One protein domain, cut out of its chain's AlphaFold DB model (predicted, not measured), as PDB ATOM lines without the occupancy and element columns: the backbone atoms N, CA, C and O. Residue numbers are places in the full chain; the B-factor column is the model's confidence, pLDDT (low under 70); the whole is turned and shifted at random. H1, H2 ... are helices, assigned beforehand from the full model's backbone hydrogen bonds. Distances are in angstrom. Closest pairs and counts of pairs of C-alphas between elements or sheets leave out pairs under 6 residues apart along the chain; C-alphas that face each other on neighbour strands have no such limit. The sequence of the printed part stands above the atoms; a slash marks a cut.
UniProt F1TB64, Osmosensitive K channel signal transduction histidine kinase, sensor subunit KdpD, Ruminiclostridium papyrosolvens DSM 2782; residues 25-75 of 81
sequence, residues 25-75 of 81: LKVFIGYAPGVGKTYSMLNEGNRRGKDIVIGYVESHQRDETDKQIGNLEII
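This is residues 25 to 75 of the 81 residues of the protein "Osmosensitive K channel signal transduction histidine kinase, sensor subunit KdpD" of Ruminiclostridium papyrosolvens DSM 2782 (UniProt F1TB64). What is the shape? There is little regular structure: two helices, H1 then H2, pack together, and a long loop, residues 48 to 62, runs back from the end of H1 to the start of H2. What is it made of? The printed part has 51 residues, 18 of them in named elements, with no named strand; its class is all helix. Is it compact? Yes: the radius of gyration of the C-alphas is 10.8 A, and the spans are 30 by 24 by 18 A.

What follows residues 25 to 36? H1, residues 37 to 47, begins at C-alpha 37 (0.694, 14.790, 32.028) and is 15.6 A long. Where is H2? It holds residues 63 to 69, 10.1 A, and ends at C-alpha 69 (-11.302, 20.106, 27.789).

Do the helices touch? H1 and H2 touch, closest at the C-alphas of Tyr 39 and Thr 65, 5.6 A apart. How do they run? They run the same way at a steep tilt of 44 degrees. Are their backbones bonded? In H1 and H2 every O i to N i+4 pair is within hydrogen-bond range. What else pairs? Residues 53 to 54 pair with residues 73 to 74, parallel.

How far does it reach? The two C-alphas farthest apart, those of Ala 32 and Asp 51, are 30.3 A apart. Is it continuous? The printed part has no cut, and H1 to H2 is a long link. Is confidence low anywhere? No printed residue is under 70.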
ATOM      1  N   LEU A  25       3.534  28.910  38.973       87.94
ATOM      2  CA  LEU A  25       3.624  27.958  37.869       87.94
ATOM      3  C   LEU A  25       3.680  26.535  38.435       87.94
ATOM      4  O   LEU A  25       4.640  26.156  39.105       87.94
ATOM      5  N   LYS A  26       2.660  25.729  38.141       89.94
ATOM      6  CA  LYS A  26       2.673  24.295  38.438       89.94
ATOM      7  C   LYS A  26       3.085  23.515  37.195       89.94
ATOM      8  O   LYS A  26       2.420  23.600  36.168       89.94
ATOM      9  N   VAL A  27       4.146  22.721  37.312       93.69
ATOM     10  CA  VAL A  27       4.654  21.876  36.224       93.69
ATOM     11  C   VAL A  27       4.300  20.414  36.490       93.69
ATOM     12  O   VAL A  27       4.583  19.886  37.563       93.69
ATOM     13  N   PHE A  28       3.706  19.748  35.500       94.62
ATOM     14  CA  PHE A  28       3.433  18.309  35.525       94.62
ATOM     15  C   PHE A  28       4.531  17.574  34.748       94.62
ATOM     16  O   PHE A  28       4.536  17.564  33.517       94.62
ATOM     17  N   ILE A  29       5.481  16.971  35.464       94.94
ATOM     18  CA  ILE A  29       6.613  16.236  34.879       94.94
ATOM     19  C   ILE A  29       6.243  14.754  34.741       94.94
ATOM     20  O   ILE A  29       5.524  14.203  35.570       94.94
ATOM     21  N   GLY A  30       6.732  14.093  33.692       94.44
ATOM     22  CA  GLY A  30       6.488  12.672  33.464       94.44
ATOM     23  C   GLY A  30       7.623  12.022  32.681       94.44
ATOM     24  O   GLY A  30       8.194  12.653  31.796       94.44
ATOM     25  N   TYR A  31       7.916  10.762  33.001       96.44
ATOM     26  CA  TYR A  31       9.100  10.030  32.531       96.44
ATOM     27  C   TYR A  31       9.019   9.541  31.073       96.44
ATOM     28  O   TYR A  31      10.038   9.169  30.502       96.44
ATOM     29  N   ALA A  32       7.825   9.527  30.470       94.75
ATOM     30  CA  ALA A  32       7.606   9.066  29.098       94.75
ATOM     31  C   ALA A  32       6.402   9.768  28.422       94.75
ATOM     32  O   ALA A  32       5.608  10.457  29.085       94.75
ATOM     33  N   PRO A  33       6.230   9.633  27.093       91.62
ATOM     34  CA  PRO A  33       4.983   9.967  26.406       91.62
ATOM     35  C   PRO A  33       3.812   9.111  26.912       91.62
ATOM     36  O   PRO A  33       3.991   7.956  27.280       91.62
ATOM     37  N   GLY A  34       2.601   9.672  26.956       91.81
ATOM     38  CA  GLY A  34       1.396   8.928  27.360       91.81
ATOM     39  C   GLY A  34       1.197   8.726  28.869       91.81
ATOM     40  O   GLY A  34       0.111   8.328  29.267       91.81
ATOM     41  N   VAL A  35       2.154   9.102  29.726       95.12
ATOM     42  CA  VAL A  35       2.062   8.965  31.204       95.12
ATOM     43  C   VAL A  35       1.012   9.867  31.883       95.12
ATOM     44  O   VAL A  35       0.984   9.972  33.103       95.12
ATOM     45  N   GLY A  36       0.166  10.560  31.113       95.06
ATOM     46  CA  GLY A  36      -0.976  11.306  31.654       95.06
ATOM     47  C   GLY A  36      -0.689  12.728  32.148       95.06
ATOM     48  O   GLY A  36      -1.459  13.243  32.956       95.06
ATOM     49  N   LYS A  37       0.373  13.392  31.662       97.12
ATOM     50  CA  LYS A  37       0.694  14.790  32.028       97.12
ATOM     51  C   LYS A  37      -0.465  15.751  31.726       97.12
ATOM     52  O   LYS A  37      -0.967  16.407  32.632       97.12
ATOM     53  N   THR A  38      -0.922  15.782  30.470       95.69
ATOM     54  CA  THR A  38      -2.025  16.652  30.025       95.69
ATOM     55  C   THR A  38      -3.335  16.317  30.735       95.69
ATOM     56  O   THR A  38      -4.033  17.214  31.190       95.69
ATOM     57  N   TYR A  39      -3.631  15.027  30.905       95.75
ATOM     58  CA  TYR A  39      -4.829  14.565  31.610       95.75
ATOM     59  C   TYR A  39      -4.828  15.001  33.083       95.75
ATOM     60  O   TYR A  39      -5.803  15.545  33.585       95.75
ATOM     61  N   SER A  40      -3.709  14.826  33.791       96.06
ATOM     62  CA  SER A  40      -3.586  15.273  35.186       96.06
ATOM     63  C   SER A  40      -3.729  16.790  35.318       96.06
ATOM     64  O   SER A  40      -4.383  17.264  36.246       96.06
ATOM     65  N   MET A  41      -3.155  17.540  34.372       95.56
ATOM     66  CA  MET A  41      -3.255  18.999  34.312       95.56
ATOM     67  C   MET A  41      -4.709  19.467  34.151       95.56
ATOM     68  O   MET A  41      -5.165  20.304  34.929       95.56
ATOM     69  N   LEU A  42      -5.448  18.905  33.188       95.25
ATOM     70  CA  LEU A  42      -6.852  19.251  32.943       95.25
ATOM     71  C   LEU A  42      -7.764  18.810  34.097       95.25
ATOM     72  O   LEU A  42      -8.610  19.583  34.541       95.25
ATOM     73  N   ASN A  43      -7.566  17.607  34.640       94.38
ATOM     74  CA  ASN A  43      -8.318  17.116  35.795       94.38
ATOM     75  C   ASN A  43      -8.164  18.036  37.015       94.38
ATOM     76  O   ASN A  43      -9.131  18.315  37.720       94.38
ATOM     77  N   GLU A  44      -6.954  18.533  37.273       92.88
ATOM     78  CA  GLU A  44      -6.745  19.498  38.347       92.88
ATOM     79  C   GLU A  44      -7.397  20.850  38.045       92.88
ATOM     80  O   GLU A  44      -8.033  21.411  38.936       92.88
ATOM     81  N   GLY A  45      -7.277  21.355  36.812       91.44
ATOM     82  CA  GLY A  45      -7.947  22.585  36.376       91.44
ATOM     83  C   GLY A  45      -9.452  22.539  36.639       91.44
ATOM     84  O   GLY A  45      -9.976  23.392  37.352       91.44
ATOM     85  N   ASN A  46     -10.113  21.471  36.187       91.12
ATOM     86  CA  ASN A  46     -11.544  21.238  36.397       91.12
ATOM     87  C   ASN A  46     -11.938  21.156  37.884       91.12
ATOM     88  O   ASN A  46     -13.025  21.576  38.270       91.12
ATOM     89  N   ARG A  47     -11.056  20.639  38.752       90.38
ATOM     90  CA  ARG A  47     -11.326  20.495  40.195       90.38
ATOM     91  C   ARG A  47     -11.050  21.751  41.019       90.38
ATOM     92  O   ARG A  47     -11.508  21.824  42.158       90.38
ATOM     93  N   ARG A  48     -10.282  22.714  40.502       86.31
ATOM     94  CA  ARG A  48      -9.888  23.916  41.260       86.31
ATOM     95  C   ARG A  48     -11.056  24.864  41.545       86.31
ATOM     96  O   ARG A  48     -10.927  25.660  42.469       86.31
ATOM     97  N   GLY A  49     -12.155  24.788  40.785       76.00
ATOM     98  CA  GLY A  49     -13.346  25.627  40.990       76.00
ATOM     99  C   GLY A  49     -13.075  27.131  40.860       76.00
ATOM    100  O   GLY A  49     -13.757  27.934  41.491       76.00
ATOM    101  N   LYS A  50     -12.037  27.504  40.106       82.50
ATOM    102  CA  LYS A  50     -11.655  28.890  39.812       82.50
ATOM    103  C   LYS A  50     -12.027  29.234  38.372       82.50
ATOM    104  O   LYS A  50     -12.356  28.340  37.599       82.50
ATOM    105  N   ASP A  51     -11.920  30.512  38.029       90.00
ATOM    106  CA  ASP A  51     -11.900  30.950  36.637       90.00
ATOM    107  C   ASP A  51     -10.647  30.378  35.949       90.00
ATOM    108  O   ASP A  51      -9.517  30.659  36.362       90.00
ATOM    109  N   ILE A  52     -10.849  29.463  35.000       91.81
ATOM    110  CA  ILE A  52      -9.797  28.694  34.335       91.81
ATOM    111  C   ILE A  52      -9.989  28.823  32.835       91.81
ATOM    112  O   ILE A  52     -11.028  28.448  32.295       91.81
ATOM    113  N   VAL A  53      -8.922  29.254  32.172       95.00
ATOM    114  CA  VAL A  53      -8.871  29.404  30.725       95.00
ATOM    115  C   VAL A  53      -7.693  28.602  30.177       95.00
ATOM    116  O   VAL A  53      -6.594  28.593  30.742       95.00
ATOM    117  N   ILE A  54      -7.910  27.914  29.062       95.06
ATOM    118  CA  ILE A  54      -6.880  27.204  28.314       95.06
ATOM    119  C   ILE A  54      -6.226  28.183  27.337       95.06
ATOM    120  O   ILE A  54      -6.836  28.619  26.365       95.06
ATOM    121  N   GLY A  55      -4.948  28.491  27.564       95.25
ATOM    122  CA  GLY A  55      -4.133  29.212  26.579       95.25
ATOM    123  C   GLY A  55      -3.649  28.310  25.437       95.25
ATOM    124  O   GLY A  55      -3.614  28.716  24.279       95.25
ATOM    125  N   TYR A  56      -3.277  27.068  25.758       93.88
ATOM    126  CA  TYR A  56      -2.897  26.046  24.785       93.88
ATOM    127  C   TYR A  56      -3.054  24.657  25.399       93.88
ATOM    128  O   TYR A  56      -2.718  24.441  26.565       93.88
ATOM    129  N   VAL A  57      -3.524  23.702  24.604       93.94
ATOM    130  CA  VAL A  57      -3.589  22.293  24.982       93.94
ATOM    131  C   VAL A  57      -3.381  21.432  23.748       93.94
ATOM    132  O   VAL A  57      -3.845  21.765  22.660       93.94
ATOM    133  N   GLU A  58      -2.701  20.308  23.930       92.44
ATOM    134  CA  GLU A  58      -2.573  19.286  22.904       92.44
ATOM    135  C   GLU A  58      -2.926  17.920  23.494       92.44
ATOM    136  O   GLU A  58      -2.258  17.415  24.403       92.44
ATOM    137  N   SER A  59      -4.022  17.338  23.007       89.94
ATOM    138  CA  SER A  59      -4.533  16.043  23.466       89.94
ATOM    139  C   SER A  59      -3.882  14.858  22.751       89.94
ATOM    140  O   SER A  59      -3.835  13.753  23.301       89.94
ATOM    141  N   HIS A  60      -3.329  15.093  21.555       89.38
ATOM    142  CA  HIS A  60      -2.877  14.064  20.617       89.38
ATOM    143  C   HIS A  60      -3.968  13.016  20.319       89.38
ATOM    144  O   HIS A  60      -3.688  11.819  20.367       89.38
ATOM    145  N   GLN A  61      -5.200  13.469  20.034       86.31
ATOM    146  CA  GLN A  61      -6.348  12.621  19.651       86.31
ATOM    147  C   GLN A  61      -6.706  11.567  20.711       86.31
ATOM    148  O   GLN A  61      -7.054  10.429  20.402       86.31
ATOM    149  N   ARG A  62      -6.550  11.924  21.990       92.50
ATOM    150  CA  ARG A  62      -6.959  11.066  23.103       92.50
ATOM    151  C   ARG A  62      -8.347  11.484  23.556       92.50
ATOM    152  O   ARG A  62      -8.456  12.443  24.320       92.50
ATOM    153  N   ASP A  63      -9.351  10.692  23.193       92.69
ATOM    154  CA  ASP A  63     -10.768  10.953  23.479       92.69
ATOM    155  C   ASP A  63     -11.034  11.376  24.930       92.69
ATOM    156  O   ASP A  63     -11.723  12.358  25.188       92.69
ATOM    157  N   GLU A  64     -10.452  10.676  25.906       93.06
ATOM    158  CA  GLU A  64     -10.642  10.995  27.329       93.06
ATOM    159  C   GLU A  64     -10.017  12.339  27.738       93.06
ATOM    160  O   GLU A  64     -10.501  13.005  28.648       93.06
ATOM    161  N   THR A  65      -8.945  12.765  27.065       93.94
ATOM    162  CA  THR A  65      -8.326  14.079  27.302       93.94
ATOM    163  C   THR A  65      -9.127  15.183  26.616       93.94
ATOM    164  O   THR A  65      -9.335  16.232  27.221       93.94
ATOM    165  N   ASP A  66      -9.644  14.933  25.410       93.75
ATOM    166  CA  ASP A  66     -10.536  15.862  24.706       93.75
ATOM    167  C   ASP A  66     -11.832  16.101  25.496       93.75
ATOM    168  O   ASP A  66     -12.261  17.242  25.666       93.75
ATOM    169  N   LYS A  67     -12.403  15.053  26.103       95.06
ATOM    170  CA  LYS A  67     -13.556  15.182  27.012       95.06
ATOM    171  C   LYS A  67     -13.268  16.064  28.231       95.06
ATOM    172  O   LYS A  67     -14.176  16.743  28.700       95.06
ATOM    173  N   GLN A  68     -12.035  16.071  28.745       94.75
ATOM    174  CA  GLN A  68     -11.663  16.917  29.885       94.75
ATOM    175  C   GLN A  68     -11.477  18.393  29.533       94.75
ATOM    176  O   GLN A  68     -11.548  19.227  30.436       94.75
ATOM    177  N   ILE A  69     -11.234  18.718  28.260       93.75
ATOM    178  CA  ILE A  69     -11.302  20.106  27.789       93.75
ATOM    179  C   ILE A  69     -12.739  20.601  27.976       93.75
ATOM    180  O   ILE A  69     -12.949  21.657  28.565       93.75
ATOM    181  N   GLY A  70     -13.722  19.790  27.567       86.88
ATOM    182  CA  GLY A  70     -15.133  20.003  27.879       86.88
ATOM    183  C   GLY A  70     -15.604  21.417  27.535       86.88
ATOM    184  O   GLY A  70     -15.544  21.827  26.380       86.88
ATOM    185  N   ASN A  71     -16.056  22.150  28.558       87.31
ATOM    186  CA  ASN A  71     -16.561  23.524  28.446       87.31
ATOM    187  C   ASN A  71     -15.566  24.583  28.957       87.31
ATOM    188  O   ASN A  71     -15.974  25.713  29.221       87.31
ATOM    189  N   LEU A  72     -14.294  24.226  29.170       90.94
ATOM    190  CA  LEU A  72     -13.283  25.202  29.573       90.94
ATOM    191  C   LEU A  72     -13.119  26.256  28.473       90.94
ATOM    192  O   LEU A  72     -13.055  25.920  27.291       90.94
ATOM    193  N   GLU A  73     -13.039  27.526  28.867       93.50
ATOM    194  CA  GLU A  73     -12.784  28.615  27.927       93.50
ATOM    195  C   GLU A  73     -11.415  28.417  27.267       93.50
ATOM    196  O   GLU A  73     -10.440  28.051  27.928       93.50
ATOM    197  N   ILE A  74     -11.332  28.656  25.958       94.50
ATOM    198  CA  ILE A  74     -10.090  28.552  25.193       94.50
ATOM    199  C   ILE A  74      -9.786  29.911  24.577       94.50
ATOM    200  O   ILE A  74     -10.592  30.437  23.808       94.50
ATOM    201  N   ILE A  75      -8.600  30.449  24.866       95.69
ATOM    202  CA  ILE A  75      -8.128  31.676  24.221       95.69
ATOM    203  C   ILE A  75      -7.833  31.357  22.750       95.69
ATOM    204  O   ILE A  75      -7.010  30.476  22.474       95.69
TER     205      ILE A  75